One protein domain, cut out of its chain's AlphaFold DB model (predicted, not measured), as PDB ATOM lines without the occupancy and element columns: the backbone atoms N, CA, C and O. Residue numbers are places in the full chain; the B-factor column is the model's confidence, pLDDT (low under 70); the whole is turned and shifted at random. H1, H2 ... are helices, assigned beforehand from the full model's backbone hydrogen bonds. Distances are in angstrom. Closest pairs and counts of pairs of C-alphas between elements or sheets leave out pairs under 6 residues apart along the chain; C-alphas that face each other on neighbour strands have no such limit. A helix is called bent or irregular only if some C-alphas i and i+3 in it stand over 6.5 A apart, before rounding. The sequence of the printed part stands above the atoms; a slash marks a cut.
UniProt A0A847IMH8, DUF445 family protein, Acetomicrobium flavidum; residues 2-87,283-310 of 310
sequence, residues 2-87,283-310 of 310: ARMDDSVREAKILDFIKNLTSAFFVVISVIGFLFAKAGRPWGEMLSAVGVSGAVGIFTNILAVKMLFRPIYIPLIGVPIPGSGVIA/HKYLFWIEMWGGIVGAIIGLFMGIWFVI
ATOM      1  N   ALA A   2     154.726 182.198  94.345       44.38
ATOM      2  CA  ALA A   2     154.141 181.903  95.673       44.38
ATOM      3  C   ALA A   2     154.431 182.954  96.777       44.38
ATOM      4  O   ALA A   2     153.518 183.394  97.460       44.38
ATOM      5  N   ARG A   3     155.672 183.455  96.891       48.66
ATOM      6  CA  ARG A   3     156.037 184.475  97.905       48.66
ATOM      7  C   ARG A   3     155.383 185.852  97.705       48.66
ATOM      8  O   ARG A   3     155.316 186.631  98.651       48.66
ATOM      9  N   MET A   4     154.939 186.182  96.487       49.84
ATOM     10  CA  MET A   4     154.243 187.453  96.239       49.84
ATOM     11  C   MET A   4     152.824 187.423  96.817       49.84
ATOM     12  O   MET A   4     152.398 188.433  97.371       49.84
ATOM     13  N   ASP A   5     152.141 186.278  96.760       61.44
ATOM     14  CA  ASP A   5     150.755 186.115  97.221       61.44
ATOM     15  C   ASP A   5     150.641 186.201  98.756       61.44
ATOM     16  O   ASP A   5     149.823 186.953  99.291       61.44
ATOM     17  N   ASP A   6     151.575 185.569  99.478       69.88
ATOM     18  CA  ASP A   6     151.642 185.637 100.945       69.88
ATOM     19  C   ASP A   6     151.802 187.077 101.457       69.88
ATOM     20  O   ASP A   6     151.121 187.496 102.395       69.88
ATOM     21  N   SER A   7     152.642 187.877 100.791       67.19
ATOM     22  CA  SER A   7     152.878 189.276 101.175       67.19
ATOM     23  C   SER A   7     151.649 190.174 100.987       67.19
ATOM     24  O   SER A   7     151.464 191.140 101.726       67.19
ATOM     25  N   VAL A   8     150.806 189.873  99.993       72.69
ATOM     26  CA  VAL A   8     149.572 190.625  99.721       72.69
ATOM     27  C   VAL A   8     148.498 190.247 100.736       72.69
ATOM     28  O   VAL A   8     147.768 191.113 101.220       72.69
ATOM     29  N   ARG A   9     148.412 188.962 101.091       78.81
ATOM     30  CA  ARG A   9     147.485 188.476 102.114       78.81
ATOM     31  C   ARG A   9     147.799 189.058 103.488       78.81
ATOM     32  O   ARG A   9     146.889 189.515 104.172       78.81
ATOM     33  N   GLU A  10     149.074 189.085 103.859       81.69
ATOM     34  CA  GLU A  10     149.544 189.666 105.118       81.69
ATOM     35  C   GLU A  10     149.214 191.164 105.200       81.69
ATOM     36  O   GLU A  10     148.624 191.600 106.184       81.69
ATOM     37  N   ALA A  11     149.472 191.933 104.135       79.00
ATOM     38  CA  ALA A  11     149.124 193.354 104.083       79.00
ATOM     39  C   ALA A  11     147.617 193.601 104.291       79.00
ATOM     40  O   ALA A  11     147.238 194.455 105.088       79.00
ATOM     41  N   LYS A  12     146.749 192.797 103.658       84.62
ATOM     42  CA  LYS A  12     145.290 192.889 103.854       84.62
ATOM     43  C   LYS A  12     144.865 192.601 105.295       84.62
ATOM     44  O   LYS A  12     143.935 193.232 105.787       84.62
ATOM     45  N   ILE A  13     145.521 191.650 105.963       86.38
ATOM     46  CA  ILE A  13     145.249 191.331 107.371       86.38
ATOM     47  C   ILE A  13     145.660 192.504 108.263       86.38
ATOM     48  O   ILE A  13     144.885 192.906 109.128       86.38
ATOM     49  N   LEU A  14     146.840 193.083 108.032       86.44
ATOM     50  CA  LEU A  14     147.310 194.249 108.781       86.44
ATOM     51  C   LEU A  14     146.371 195.448 108.590       86.44
ATOM     52  O   LEU A  14     145.940 196.050 109.571       86.44
ATOM     53  N   ASP A  15     145.959 195.740 107.356       85.88
ATOM     54  CA  ASP A  15     144.987 196.801 107.081       85.88
ATOM     55  C   ASP A  15     143.629 196.541 107.740       85.88
ATOM     56  O   ASP A  15     143.016 197.465 108.276       85.88
ATOM     57  N   PHE A  16     143.168 195.288 107.759       89.69
ATOM     58  CA  PHE A  16     141.946 194.917 108.465       89.69
ATOM     59  C   PHE A  16     142.060 195.171 109.972       89.69
ATOM     60  O   PHE A  16     141.172 195.798 110.548       89.69
ATOM     61  N   ILE A  17     143.161 194.743 110.602       89.12
ATOM     62  CA  ILE A  17     143.405 194.966 112.034       89.12
ATOM     63  C   ILE A  17     143.451 196.466 112.332       89.12
ATOM     64  O   ILE A  17     142.782 196.916 113.257       89.12
ATOM     65  N   LYS A  18     144.175 197.246 111.522       87.88
ATOM     66  CA  LYS A  18     144.270 198.707 111.649       87.88
ATOM     67  C   LYS A  18     142.906 199.387 111.564       87.88
ATOM     68  O   LYS A  18     142.587 200.259 112.370       87.88
ATOM     69  N   ASN A  19     142.091 199.001 110.586       90.00
ATOM     70  CA  ASN A  19     140.759 199.573 110.410       90.00
ATOM     71  C   ASN A  19     139.844 199.202 111.583       90.00
ATOM     72  O   ASN A  19     139.104 200.051 112.077       90.00
ATOM     73  N   LEU A  20     139.936 197.960 112.069       92.75
ATOM     74  CA  LEU A  20     139.172 197.484 113.217       92.75
ATOM     75  C   LEU A  20     139.554 198.221 114.508       92.75
ATOM     76  O   LEU A  20     138.673 198.641 115.254       92.75
ATOM     77  N   THR A  21     140.847 198.427 114.766       89.38
ATOM     78  CA  THR A  21     141.321 199.142 115.961       89.38
ATOM     79  C   THR A  21     141.035 200.638 115.898       89.38
ATOM     80  O   THR A  21     140.630 201.224 116.901       89.38
ATOM     81  N   SER A  22     141.138 201.249 114.716       89.69
ATOM     82  CA  SER A  22     140.706 202.636 114.493       89.69
ATOM     83  C   SER A  22     139.209 202.798 114.779       89.69
ATOM     84  O   SER A  22     138.811 203.700 115.516       89.69
ATOM     85  N   ALA A  23     138.377 201.891 114.256       92.94
ATOM     86  CA  ALA A  23     136.939 201.890 114.511       92.94
ATOM     87  C   ALA A  23     136.620 201.680 115.998       92.94
ATOM     88  O   ALA A  23     135.757 202.365 116.540       92.94
ATOM     89  N   PHE A  24     137.347 200.789 116.677       94.19
ATOM     90  CA  PHE A  24     137.195 200.543 118.110       94.19
ATOM     91  C   PHE A  24     137.395 201.813 118.947       94.19
ATOM     92  O   PHE A  24     136.540 202.133 119.774       94.19
ATOM     93  N   PHE A  25     138.460 202.584 118.701       94.25
ATOM     94  CA  PHE A  25     138.696 203.836 119.430       94.25
ATOM     95  C   PHE A  25     137.636 204.903 119.149       94.25
ATOM     96  O   PHE A  25     137.180 205.573 120.077       94.25
ATOM     97  N   VAL A  26     137.177 205.021 117.900       93.81
ATOM     98  CA  VAL A  26     136.081 205.936 117.542       93.81
ATOM     99  C   VAL A  26     134.780 205.531 118.242       93.81
ATOM    100  O   VAL A  26     134.093 206.378 118.810       93.81
ATOM    101  N   VAL A  27     134.453 204.238 118.268       95.00
ATOM    102  CA  VAL A  27     133.254 203.726 118.944       95.00
ATOM    103  C   VAL A  27     133.330 203.968 120.450       95.00
ATOM    104  O   VAL A  27     132.371 204.480 121.024       95.00
ATOM    105  N   ILE A  28     134.468 203.684 121.088       93.81
ATOM    106  CA  ILE A  28     134.687 203.989 122.510       93.81
ATOM    107  C   ILE A  28     134.534 205.483 122.785       93.81
ATOM    108  O   ILE A  28     133.876 205.856 123.755       93.81
ATOM    109  N   SER A  29     135.079 206.336 121.915       93.06
ATOM    110  CA  SER A  29     134.953 207.788 122.035       93.06
ATOM    111  C   SER A  29     133.486 208.228 122.049       93.06
ATOM    112  O   SER A  29     133.089 209.036 122.892       93.06
ATOM    113  N   VAL A  30     132.678 207.691 121.129       93.81
ATOM    114  CA  VAL A  30     131.249 208.012 120.999       93.81
ATOM    115  C   VAL A  30     130.445 207.453 122.173       93.81
ATOM    116  O   VAL A  30     129.641 208.176 122.755       93.81
ATOM    117  N   ILE A  31     130.672 206.197 122.565       93.31
ATOM    118  CA  ILE A  31     129.991 205.574 123.711       93.31
ATOM    119  C   ILE A  31     130.322 206.319 125.006       93.31
ATOM    120  O   ILE A  31     129.420 206.627 125.784       93.31
ATOM    121  N   GLY A  32     131.597 206.649 125.221       91.56
ATOM    122  CA  GLY A  32     132.038 207.438 126.366       91.56
ATOM    123  C   GLY A  32     131.340 208.793 126.419       91.56
ATOM    124  O   GLY A  32     130.769 209.149 127.447       91.56
ATOM    125  N   PHE A  33     131.273 209.497 125.286       91.81
ATOM    126  CA  PHE A  33     130.562 210.772 125.184       91.81
ATOM    127  C   PHE A  33     129.066 210.649 125.528       91.81
ATOM    128  O   PHE A  33     128.524 211.469 126.272       91.81
ATOM    129  N   LEU A  34     128.391 209.602 125.042       93.31
ATOM    130  CA  LEU A  34     126.985 209.345 125.368       93.31
ATOM    131  C   LEU A  34     126.784 209.043 126.860       93.31
ATOM    132  O   LEU A  34     125.831 209.539 127.461       93.31
ATOM    133  N   PHE A  35     127.679 208.269 127.476       90.88
ATOM    134  CA  PHE A  35     127.611 207.972 128.908       90.88
ATOM    135  C   PHE A  35     127.951 209.164 129.797       90.88
ATOM    136  O   PHE A  35     127.304 209.327 130.833       90.88
ATOM    137  N   ALA A  36     128.885 210.019 129.379       87.69
ATOM    138  CA  ALA A  36     129.164 211.282 130.055       87.69
ATOM    139  C   ALA A  36     127.898 212.151 130.078       87.69
ATOM    140  O   ALA A  36     127.458 212.600 131.135       87.69
ATOM    141  N   LYS A  37     127.212 212.266 128.931       89.94
ATOM    142  CA  LYS A  37     125.936 212.991 128.827       89.94
ATOM    143  C   LYS A  37     124.808 212.366 129.661       89.94
ATOM    144  O   LYS A  37     123.918 213.078 130.112       89.94
ATOM    145  N   ALA A  38     124.844 211.053 129.882       90.12
ATOM    146  CA  ALA A  38     123.908 210.336 130.749       90.12
ATOM    147  C   ALA A  38     124.255 210.431 132.254       90.12
ATOM    148  O   ALA A  38     123.616 209.756 133.063       90.12
ATOM    149  N   GLY A  39     125.262 211.227 132.638       84.44
ATOM    150  CA  GLY A  39     125.656 211.452 134.032       84.44
ATOM    151  C   GLY A  39     126.441 210.298 134.662       84.44
ATOM    152  O   GLY A  39     126.468 210.165 135.884       84.44
ATOM    153  N   ARG A  40     127.048 209.415 133.856       87.44
ATOM    154  CA  ARG A  40     127.902 208.330 134.359       87.44
ATOM    155  C   ARG A  40     129.347 208.832 134.484       87.44
ATOM    156  O   ARG A  40     129.906 209.232 133.464       87.44
ATOM    157  N   PRO A  41     129.991 208.728 135.664       76.62
ATOM    158  CA  PRO A  41     131.323 209.302 135.892       76.62
ATOM    159  C   PRO A  41     132.388 208.699 134.961       76.62
ATOM    160  O   PRO A  41     133.203 209.406 134.391       76.62
ATOM    161  N   TRP A  42     132.308 207.400 134.666       84.38
ATOM    162  CA  TRP A  42     133.241 206.717 133.760       84.38
ATOM    163  C   TRP A  42     133.116 207.117 132.278       84.38
ATOM    164  O   TRP A  42     133.955 206.723 131.468       84.38
ATOM    165  N   GLY A  43     132.072 207.862 131.898       88.12
ATOM    166  CA  GLY A  43     131.837 208.264 130.510       88.12
ATOM    167  C   GLY A  43     132.919 209.197 129.968       88.12
ATOM    168  O   GLY A  43     133.410 208.993 128.857       88.12
ATOM    169  N   GLU A  44     133.351 210.172 130.772       87.38
ATOM    170  CA  GLU A  44     134.398 211.128 130.388       87.38
ATOM    171  C   GLU A  44     135.743 210.430 130.184       87.38
ATOM    172  O   GLU A  44     136.422 210.660 129.182       87.38
ATOM    173  N   MET A  45     136.070 209.475 131.059       89.56
ATOM    174  CA  MET A  45     137.268 208.647 130.931       89.56
ATOM    175  C   MET A  45     137.252 207.809 129.647       89.56
ATOM    176  O   MET A  45     138.235 207.793 128.911       89.56
ATOM    177  N   LEU A  46     136.134 207.145 129.333       91.94
ATOM    178  CA  LEU A  46     136.000 206.379 128.088       91.94
ATOM    179  C   LEU A  46     136.127 207.276 126.852       91.94
ATOM    180  O   LEU A  46     136.783 206.896 125.884       91.94
ATOM    181  N   SER A  47     135.548 208.478 126.888       91.62
ATOM    182  CA  SER A  47     135.666 209.433 125.786       91.62
ATOM    183  C   SER A  47     137.118 209.882 125.597       91.62
ATOM    184  O   SER A  47     137.636 209.816 124.482       91.62
ATOM    185  N   ALA A  48     137.813 210.228 126.685       91.88
ATOM    186  CA  ALA A  48     139.216 210.632 126.663       91.88
ATOM    187  C   ALA A  48     140.141 209.529 126.117       91.88
ATOM    188  O   ALA A  48     141.006 209.811 125.284       91.88
ATOM    189  N   VAL A  49     139.929 208.271 126.522       94.00
ATOM    190  CA  VAL A  49     140.645 207.093 125.995       94.00
ATOM    191  C   VAL A  49     140.390 206.915 124.498       94.00
ATOM    192  O   VAL A  49     141.332 206.724 123.727       94.00
ATOM    193  N   GLY A  50     139.126 206.999 124.076       93.94
ATOM    194  CA  GLY A  50     138.726 206.842 122.680       93.94
ATOM    195  C   GLY A  50     139.322 207.911 121.765       93.94
ATOM    196  O   GLY A  50     139.953 207.576 120.764       93.94
ATOM    197  N   VAL A  51     139.177 209.191 122.126       93.94
ATOM    198  CA  VAL A  51     139.714 210.322 121.349       93.94
ATOM    199  C   VAL A  51     141.234 210.243 121.271       93.94
ATOM    200  O   VAL A  51     141.799 210.307 120.180       93.94
ATOM    201  N   SER A  52     141.905 210.063 122.409       94.31
ATOM    202  CA  SER A  52     143.370 210.077 122.460       94.31
ATOM    203  C   SER A  52     143.975 208.883 121.716       94.31
ATOM    204  O   SER A  52     144.954 209.045 120.988       94.31
ATOM    205  N   GLY A  53     143.359 207.698 121.814       94.25
ATOM    206  CA  GLY A  53     143.754 206.525 121.033       94.25
ATOM    207  C   GLY A  53     143.514 206.696 119.530       94.25
ATOM    208  O   GLY A  53     144.400 206.400 118.729       94.25
ATOM    209  N   ALA A  54     142.365 207.250 119.127       93.88
ATOM    210  CA  ALA A  54     142.068 207.519 117.719       93.88
ATOM    211  C   ALA A  54     143.048 208.534 117.103       93.88
ATOM    212  O   ALA A  54     143.561 208.310 116.005       93.88
ATOM    213  N   VAL A  55     143.359 209.618 117.824       94.62
ATOM    214  CA  VAL A  55     144.353 210.621 117.401       94.62
ATOM    215  C   VAL A  55     145.750 210.003 117.307       94.62
ATOM    216  O   VAL A  55     146.473 210.282 116.347       94.62
ATOM    217  N   GLY A  56     146.120 209.133 118.251       91.75
ATOM    218  CA  GLY A  56     147.396 208.417 118.247       91.75
ATOM    219  C   GLY A  56     147.588 207.533 117.011       91.75
ATOM    220  O   GLY A  56     148.620 207.628 116.344       91.75
ATOM    221  N   ILE A  57     146.575 206.736 116.648       91.94
ATOM    222  CA  ILE A  57     146.604 205.932 115.413       91.94
ATOM    223  C   ILE A  57     146.673 206.839 114.181       91.94
ATOM    224  O   ILE A  57     147.539 206.659 113.323       91.94
ATOM    225  N   PHE A  58     145.784 207.832 114.093       91.38
ATOM    226  CA  PHE A  58     145.692 208.715 112.930       91.38
ATOM    227  C   PHE A  58     147.012 209.443 112.648       91.38
ATOM    228  O   PHE A  58     147.477 209.478 111.509       91.38
ATOM    229  N   THR A  59     147.641 209.984 113.692       90.81
ATOM    230  CA  THR A  59     148.896 210.736 113.572       90.81
ATOM    231  C   THR A  59     150.030 209.847 113.078       90.81
ATOM    232  O   THR A  59     150.821 210.271 112.235       90.81
ATOM    233  N   ASN A  60     150.100 208.596 113.540       90.50
ATOM    234  CA  ASN A  60     151.165 207.697 113.120       90.50
ATOM    235  C   ASN A  60     150.957 207.159 111.695       90.50
ATOM    236  O   ASN A  60     151.920 207.078 110.937       90.50
ATOM    237  N   ILE A  61     149.709 206.887 111.288       87.94
ATOM    238  CA  ILE A  61     149.379 206.575 109.884       87.94
ATOM    239  C   ILE A  61     149.812 207.730 108.974       87.94
ATOM    240  O   ILE A  61     150.416 207.521 107.919       87.94
ATOM    241  N   LEU A  62     149.513 208.965 109.386       87.88
ATOM    242  CA  LEU A  62     149.913 210.151 108.645       87.88
ATOM    243  C   LEU A  62     151.443 210.249 108.549       87.88
ATOM    244  O   LEU A  62     151.957 210.467 107.455       87.88
ATOM    245  N   ALA A  63     152.165 210.023 109.648       87.81
ATOM    246  CA  ALA A  63     153.627 210.069 109.686       87.81
ATOM    247  C   ALA A  63     154.278 209.047 108.738       87.81
ATOM    248  O   ALA A  63     155.183 209.404 107.983       87.81
ATOM    249  N   VAL A  64     153.786 207.803 108.712       87.19
ATOM    250  CA  VAL A  64     154.276 206.771 107.784       87.19
ATOM    251  C   VAL A  64     154.060 207.208 106.336       87.19
ATOM    252  O   VAL A  64     154.991 207.177 105.532       87.19
ATOM    253  N   LYS A  65     152.866 207.714 106.009       85.88
ATOM    254  CA  LYS A  65     152.549 208.205 104.660       85.88
ATOM    255  C   LYS A  65     153.400 209.417 104.256       85.88
ATOM    256  O   LYS A  65     153.800 209.533 103.096       85.88
ATOM    257  N   MET A  66     153.716 210.290 105.214       88.75
ATOM    258  CA  MET A  66     154.573 211.461 105.015       88.75
ATOM    259  C   MET A  66     156.022 211.106 104.691       88.75
ATOM    260  O   MET A  66     156.699 211.938 104.102       88.75
ATOM    261  N   LEU A  67     156.530 209.916 105.023       87.56
ATOM    262  CA  LEU A  67     157.899 209.534 104.649       87.56
ATOM    263  C   LEU A  67     158.055 209.364 103.133       87.56
ATOM    264  O   LEU A  67     159.085 209.746 102.573       87.56
ATOM    265  N   PHE A  68     157.022 208.834 102.477       85.62
ATOM    266  CA  PHE A  68     157.053 208.458 101.064       85.62
ATOM    267  C   PHE A  68     156.542 209.556 100.146       85.62
ATOM    268  O   PHE A  68     157.151 209.815  99.114       85.62
ATOM    269  N   ARG A  69     155.452 210.238 100.516       84.56
ATOM    270  CA  ARG A  69     154.797 211.215  99.635       84.56
ATOM    271  C   ARG A  69     154.725 212.593 100.296       84.56
ATOM    272  O   ARG A  69     154.418 212.678 101.488       84.56
ATOM    273  N   PRO A  70     154.985 213.687  99.555       84.44
ATOM    274  CA  PRO A  70     154.765 215.028 100.074       84.44
ATOM    275  C   PRO A  70     153.266 215.235 100.319       84.44
ATOM    276  O   PRO A  70     152.445 215.014  99.430       84.44
ATOM    277  N   ILE A  71     152.909 215.653 101.532       85.12
ATOM    278  CA  ILE A  71     151.524 215.956 101.903       85.12
ATOM    279  C   ILE A  71     151.380 217.473 101.973       85.12
ATOM    280  O   ILE A  71     152.167 218.135 102.648       85.12
ATOM    281  N   TYR A  72     150.385 218.016 101.272       84.50
ATOM    282  CA  TYR A  72     150.112 219.452 101.202       84.50
ATOM    283  C   TYR A  72     148.998 219.847 102.170       84.50
ATOM    284  O   TYR A  72     148.016 219.124 102.328       84.50
ATOM    285  N   ILE A  73     149.143 221.011 102.803       84.88
ATOM    286  CA  ILE A  73     148.121 221.565 103.692       84.88
ATOM    287  C   ILE A  73     146.968 222.101 102.824       84.88
ATOM    288  O   ILE A  73     147.190 223.048 102.069       84.88
ATOM    289  N   PRO A  74     145.734 221.567 102.930       75.56
ATOM    290  CA  PRO A  74     144.642 221.878 101.998       75.56
ATOM    291  C   PRO A  74     144.196 223.349 102.007       75.56
ATOM    292  O   PRO A  74     143.634 223.815 101.024       75.56
ATOM    293  N   LEU A  75     144.468 224.090 103.087       76.75
ATOM    294  CA  LEU A  75     144.098 225.503 103.226       76.75
ATOM    295  C   LEU A  75     145.198 226.489 102.786       76.75
ATOM    296  O   LEU A  75     144.901 227.646 102.515       76.75
ATOM    297  N   ILE A  76     146.463 226.053 102.758       80.69
ATOM    298  CA  ILE A  76     147.648 226.924 102.591       80.69
ATOM    299  C   ILE A  76     148.483 226.523 101.359       80.69
ATOM    300  O   ILE A  76     149.296 227.305 100.877       80.69
ATOM    301  N   GLY A  77     148.306 225.313 100.823       77.75
ATOM    302  CA  GLY A  77     149.024 224.822  99.641       77.75
ATOM    303  C   GLY A  77     150.512 224.524  99.862       77.75
ATOM    304  O   GLY A  77     151.194 224.097  98.937       77.75
ATOM    305  N   VAL A  78     151.031 224.710 101.079       82.38
ATOM    306  CA  VAL A  78     152.437 224.446 101.426       82.38
ATOM    307  C   VAL A  78     152.597 222.985 101.879       82.38
ATOM    308  O   VAL A  78     151.736 222.481 102.610       82.38
ATOM    309  N   PRO A  79     153.664 222.273 101.457       80.06
ATOM    310  CA  PRO A  79     153.941 220.919 101.926       80.06
ATOM    311  C   PRO A  79     154.302 220.917 103.413       80.06
ATOM    312  O   PRO A  79     155.041 221.781 103.885       80.06
ATOM    313  N   ILE A  80     153.826 219.912 104.149       84.50
ATOM    314  CA  ILE A  80     154.164 219.753 105.566       84.50
ATOM    315  C   ILE A  80     155.694 219.593 105.694       84.50
ATOM    316  O   ILE A  80     156.271 218.768 104.965       84.50
ATOM    317  N   PRO A  81     156.364 220.350 106.589       81.38
ATOM    318  CA  PRO A  81     157.798 220.221 106.829       81.38
ATOM    319  C   PRO A  81     158.184 218.770 107.127       81.38
ATOM    320  O   PRO A  81     157.553 218.111 107.949       81.38
ATOM    321  N   GLY A  82     159.200 218.257 106.433       80.50
ATOM    322  CA  GLY A  82     159.638 216.868 106.598       80.50
ATOM    323  C   GLY A  82     158.764 215.818 105.898       80.50
ATOM    324  O   GLY A  82     158.942 214.637 106.162       80.50
ATOM    325  N   SER A  83     157.849 216.202 104.998       86.88
ATOM    326  CA  SER A  83     157.144 215.244 104.130       86.88
ATOM    327  C   SER A  83     157.921 214.916 102.841       86.88
ATOM    328  O   SER A  83     158.664 215.746 102.294       86.88
ATOM    329  N   GLY A  84     157.740 213.692 102.345       85.75
ATOM    330  CA  GLY A  84     158.384 213.114 101.169       85.75
ATOM    331  C   GLY A  84     159.891 212.887 101.316       85.75
ATOM    332  O   GLY A  84     160.608 213.062 100.337       85.75
ATOM    333  N   VAL A  85     160.403 212.578 102.513       86.81
ATOM    334  CA  VAL A  85     161.859 212.473 102.761       86.81
ATOM    335  C   VAL A  85     162.511 211.387 101.907       86.81
ATOM    336  O   VAL A  85     163.592 211.625 101.373       86.81
ATOM    337  N   ILE A  86     161.872 210.224 101.761       84.25
ATOM    338  CA  ILE A  86     162.431 209.089 101.012       84.25
ATOM    339  C   ILE A  86     162.457 209.410  99.517       84.25
ATOM    340  O   ILE A  86     163.525 209.341  98.916       84.25
ATOM    341  N   ALA A  87     161.333 209.864  98.953       80.06
ATOM    342  CA  ALA A  87     161.251 210.268  97.548       80.06
ATOM    343  C   ALA A  87     162.266 211.378  97.206       80.06
ATOM    344  O   ALA A  87     162.983 211.294  96.216       80.06
ATOM    345  N   HIS A 283     155.007 199.842 105.344       77.50
ATOM    346  CA  HIS A 283     153.692 199.410 105.815       77.50
ATOM    347  C   HIS A 283     153.753 198.133 106.657       77.50
ATOM    348  O   HIS A 283     153.100 198.053 107.694       77.50
ATOM    349  N   LYS A 284     154.569 197.151 106.262       80.69
ATOM    350  CA  LYS A 284     154.726 195.907 107.023       80.69
ATOM    351  C   LYS A 284     155.435 196.120 108.365       80.69
ATOM    352  O   LYS A 284     154.989 195.595 109.381       80.69
ATOM    353  N   TYR A 285     156.542 196.859 108.379       83.69
ATOM    354  CA  TYR A 285     157.392 196.986 109.568       83.69
ATOM    355  C   TYR A 285     156.960 198.108 110.523       83.69
ATOM    356  O   TYR A 285     157.154 197.980 111.730       83.69
ATOM    357  N   LEU A 286     156.347 199.181 110.018       86.62
ATOM    358  CA  LEU A 286     155.876 200.312 110.828       86.62
ATOM    359  C   LEU A 286     154.442 200.124 111.334       86.62
ATOM    360  O   LEU A 286     154.016 200.889 112.198       86.62
ATOM    361  N   PHE A 287     153.727 199.082 110.889       87.75
ATOM    362  CA  PHE A 287     152.390 198.734 111.385       87.75
ATOM    363  C   PHE A 287     152.317 198.722 112.918       87.75
ATOM    364  O   PHE A 287     151.410 199.296 113.515       87.75
ATOM    365  N   TRP A 288     153.302 198.105 113.578       89.12
ATOM    366  CA  TRP A 288     153.326 198.059 115.038       89.12
ATOM    367  C   TRP A 288     153.465 199.444 115.658       89.12
ATOM    368  O   TRP A 288     152.854 199.695 116.686       89.12
ATOM    369  N   ILE A 289     154.207 200.356 115.032       87.62
ATOM    370  CA  ILE A 289     154.324 201.740 115.506       87.62
ATOM    371  C   ILE A 289     152.975 202.459 115.365       87.62
ATOM    372  O   ILE A 289     152.581 203.182 116.278       87.62
ATOM    373  N   GLU A 290     152.217 202.199 114.289       89.12
ATOM    374  CA  GLU A 290     150.855 202.738 114.126       89.12
ATOM    375  C   GLU A 290     149.924 202.257 115.243       89.12
ATOM    376  O   GLU A 290     149.208 203.052 115.855       89.12
ATOM    377  N   MET A 291     150.007 200.968 115.576       90.62
ATOM    378  CA  MET A 291     149.242 200.357 116.660       90.62
ATOM    379  C   MET A 291     149.653 200.867 118.047       90.62
ATOM    380  O   MET A 291     148.792 201.185 118.870       90.62
ATOM    381  N   TRP A 292     150.956 200.992 118.305       92.69
ATOM    382  CA  TRP A 292     151.482 201.535 119.556       92.69
ATOM    383  C   TRP A 292     151.112 203.004 119.744       92.69
ATOM    384  O   TRP A 292     150.809 203.389 120.869       92.69
ATOM    385  N   GLY A 293     151.044 203.799 118.671       91.31
ATOM    386  CA  GLY A 293     150.530 205.169 118.725       91.31
ATOM    387  C   GLY A 293     149.117 205.228 119.309       91.31
ATOM    388  O   GLY A 293     148.844 206.034 120.197       91.31
ATOM    389  N   GLY A 294     148.243 204.309 118.890       93.06
ATOM    390  CA  GLY A 294     146.903 204.161 119.457       93.06
ATOM    391  C   GLY A 294     146.888 203.725 120.916       93.06
ATOM    392  O   GLY A 294     146.176 204.310 121.727       93.06
ATOM    393  N   ILE A 295     147.692 202.722 121.267       94.06
ATOM    394  CA  ILE A 295     147.776 202.202 122.640       94.06
ATOM    395  C   ILE A 295     148.303 203.274 123.599       94.06
ATOM    396  O   ILE A 295     147.716 203.501 124.654       94.06
ATOM    397  N   VAL A 296     149.382 203.966 123.234       94.62
ATOM    398  CA  VAL A 296     149.954 205.046 124.046       94.62
ATOM    399  C   VAL A 296     148.970 206.209 124.153       94.62
ATOM    400  O   VAL A 296     148.747 206.706 125.254       94.62
ATOM    401  N   GLY A 297     148.317 206.588 123.050       94.06
ATOM    402  CA  GLY A 297     147.248 207.586 123.064       94.06
ATOM    403  C   GLY A 297     146.122 207.206 124.026       94.06
ATOM    404  O   GLY A 297     145.707 208.018 124.846       94.06
ATOM    405  N   ALA A 298     145.682 205.950 124.006       94.50
ATOM    406  CA  ALA A 298     144.661 205.432 124.909       94.50
ATOM    407  C   ALA A 298     145.092 205.467 126.382       94.50
ATOM    408  O   ALA A 298     144.301 205.854 127.238       94.50
ATOM    409  N   ILE A 299     146.345 205.111 126.682       94.94
ATOM    410  CA  ILE A 299     146.915 205.180 128.036       94.94
ATOM    411  C   ILE A 299     146.957 206.631 128.529       94.94
ATOM    412  O   ILE A 299     146.548 206.906 129.654       94.94
ATOM    413  N   ILE A 300     147.399 207.570 127.688       92.50
ATOM    414  CA  ILE A 300     147.389 209.003 128.017       92.50
ATOM    415  C   ILE A 300     145.955 209.470 128.287       92.50
ATOM    416  O   ILE A 300     145.702 210.116 129.302       92.50
ATOM    417  N   GLY A 301     145.011 209.088 127.426       92.06
ATOM    418  CA  GLY A 301     143.591 209.382 127.603       92.06
ATOM    419  C   GLY A 301     143.012 208.791 128.890       92.06
ATOM    420  O   GLY A 301     142.179 209.428 129.527       92.06
ATOM    421  N   LEU A 302     143.486 207.618 129.318       92.38
ATOM    422  CA  LEU A 302     143.090 206.987 130.577       92.38
ATOM    423  C   LEU A 302     143.579 207.799 131.778       92.38
ATOM    424  O   LEU A 302     142.787 208.106 132.663       92.38
ATOM    425  N   PHE A 303     144.850 208.206 131.788       91.12
ATOM    426  CA  PHE A 303     145.391 209.057 132.851       91.12
ATOM    427  C   PHE A 303     144.720 210.433 132.901       91.12
ATOM    428  O   PHE A 303     144.388 210.903 133.988       91.12
ATOM    429  N   MET A 304     144.469 211.053 131.744       86.44
ATOM    430  CA  MET A 304     143.706 212.301 131.669       86.44
ATOM    431  C   MET A 304     142.281 212.109 132.189       86.44
ATOM    432  O   MET A 304     141.804 212.920 132.969       86.44
ATOM    433  N   GLY A 305     141.618 211.020 131.803       83.19
ATOM    434  CA  GLY A 305     140.252 210.708 132.207       83.19
ATOM    435  C   GLY A 305     140.093 210.434 133.701       83.19
ATOM    436  O   GLY A 305     139.103 210.854 134.285       83.19
ATOM    437  N   ILE A 306     141.070 209.786 134.344       84.31
ATOM    438  CA  ILE A 306     141.060 209.544 135.797       84.31
ATOM    439  C   ILE A 306     140.992 210.863 136.577       84.31
ATOM    440  O   ILE A 306     140.294 210.933 137.584       84.31
ATOM    441  N   TRP A 307     141.646 211.918 136.084       76.50
ATOM    442  CA  TRP A 307     141.594 213.249 136.697       76.50
ATOM    443  C   TRP A 307     140.190 213.876 136.685       76.50
ATOM    444  O   TRP A 307     139.894 214.717 137.524       76.50
ATOM    445  N   PHE A 308     139.326 213.475 135.751       68.12
ATOM    446  CA  PHE A 308     137.943 213.950 135.669       68.12
ATOM    447  C   PHE A 308     136.958 213.119 136.510       68.12
ATOM    448  O   PHE A 308     135.842 213.559 136.766       68.12
ATOM    449  N   VAL A 309     137.352 211.909 136.917       67.44
ATOM    450  CA  VAL A 309     136.494 210.962 137.653       67.44
ATOM    451  C   VAL A 309     136.693 211.035 139.173       67.44
ATOM    452  O   VAL A 309     135.783 210.655 139.911       67.44
ATOM    453  N   ILE A 310     137.868 211.483 139.627       62.66
ATOM    454  CA  ILE A 310     138.210 211.722 141.045       62.66
ATOM    455  C   ILE A 310     137.677 213.088 141.480       62.66
ATOM    456  O   ILE A 310     137.080 213.145 142.579       62.66
TER     457      ILE A 310
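What this domain is: This is residues 2 to 87 and 283 to 310 of the 310 residues of the protein "DUF445 family protein" of Acetomicrobium flavidum (UniProt A0A847IMH8). Three long helices make a flat, loosely built up-and-down bundle: H1 and H2 form a helical hairpin that opens from its tight turn like a narrow V, and H3 packs along H2. From the end of H2 the unnamed stretch of residues 69 to 87 loops away from the bundle, and the cut in the chain follows. The printed part has 114 residues, with three named helices in the order H1, H2, H3 and no named strand, and its class is all helix. It is loose, with a radius of gyration of the C-alphas of 17.3 A, and the C-alphas span 52 by 42 by 20 A.

How they stand to each other: H1, residues 2 to 37, and H2, residues 42 to 68, form a helical hairpin. They touch, H1 with its residues 22 to 37 alone, and the closest C-alphas are those of Ser 29 and Gly 50, 3.9 A apart. Their lines stand at a shallow tilt of 33 degrees, only just short of steep, and they run opposite ways. H3, residues 283 to 309, touches H2 with 69 pairs of C-alphas within 8 A, the closest being those of Met 45 and Gly 305, 3.8 A apart. H2 and H3 run opposite ways at a shallow tilt of 27 degrees, and their centres are 6.8 A apart. H1 and H3 touch through residues 11 to 18 of H1 and 283 to 291 of H3 alone. Their closest C-alphas, of Ala 11 and Lys 284, are 6.8 A apart, and the two helices run the same way at a shallow tilt of 12 degrees. The O i to N i+4 pairs within hydrogen-bond range are 30 of 32 in H1, 22 of 23 in H2 and 19 of 23 in H3.

Where its parts are: H1 has 36 residues and is 53.5 A long, from C-alpha 2 at (154.141, 181.903, 95.673) to C-alpha 37 at (125.936, 212.991, 128.827). H2 has 27 residues and is 40.5 A long, from Trp 42 to Phe 68. H3 also has 27 residues and is 38.0 A long, from His 283 to Val 309, with C-alpha 309 at (136.494, 210.962, 137.653). H3 is irregular, but only just: C-alphas 285 and 288 are 6.9 A apart, against about 5 A in a regular helix, and its line is a rough one.

The domain as a whole: The two C-alphas farthest apart are those of Ala 2 and Ile 310, at 56.6 A. The link from H1 to H2 is tight, with 4 residues. The link from H2 to H3 runs across the cut: residues 88 to 282 are not printed, and C-alphas 87 and 283 are 15.6 A apart. The C-alphas of residues 69 to 87 lie 18 to 25 A from the mean of the C-alphas. The mean pLDDT of the printed part is 85.8, and residues 2 to 7 and 308 to 310 are under 70.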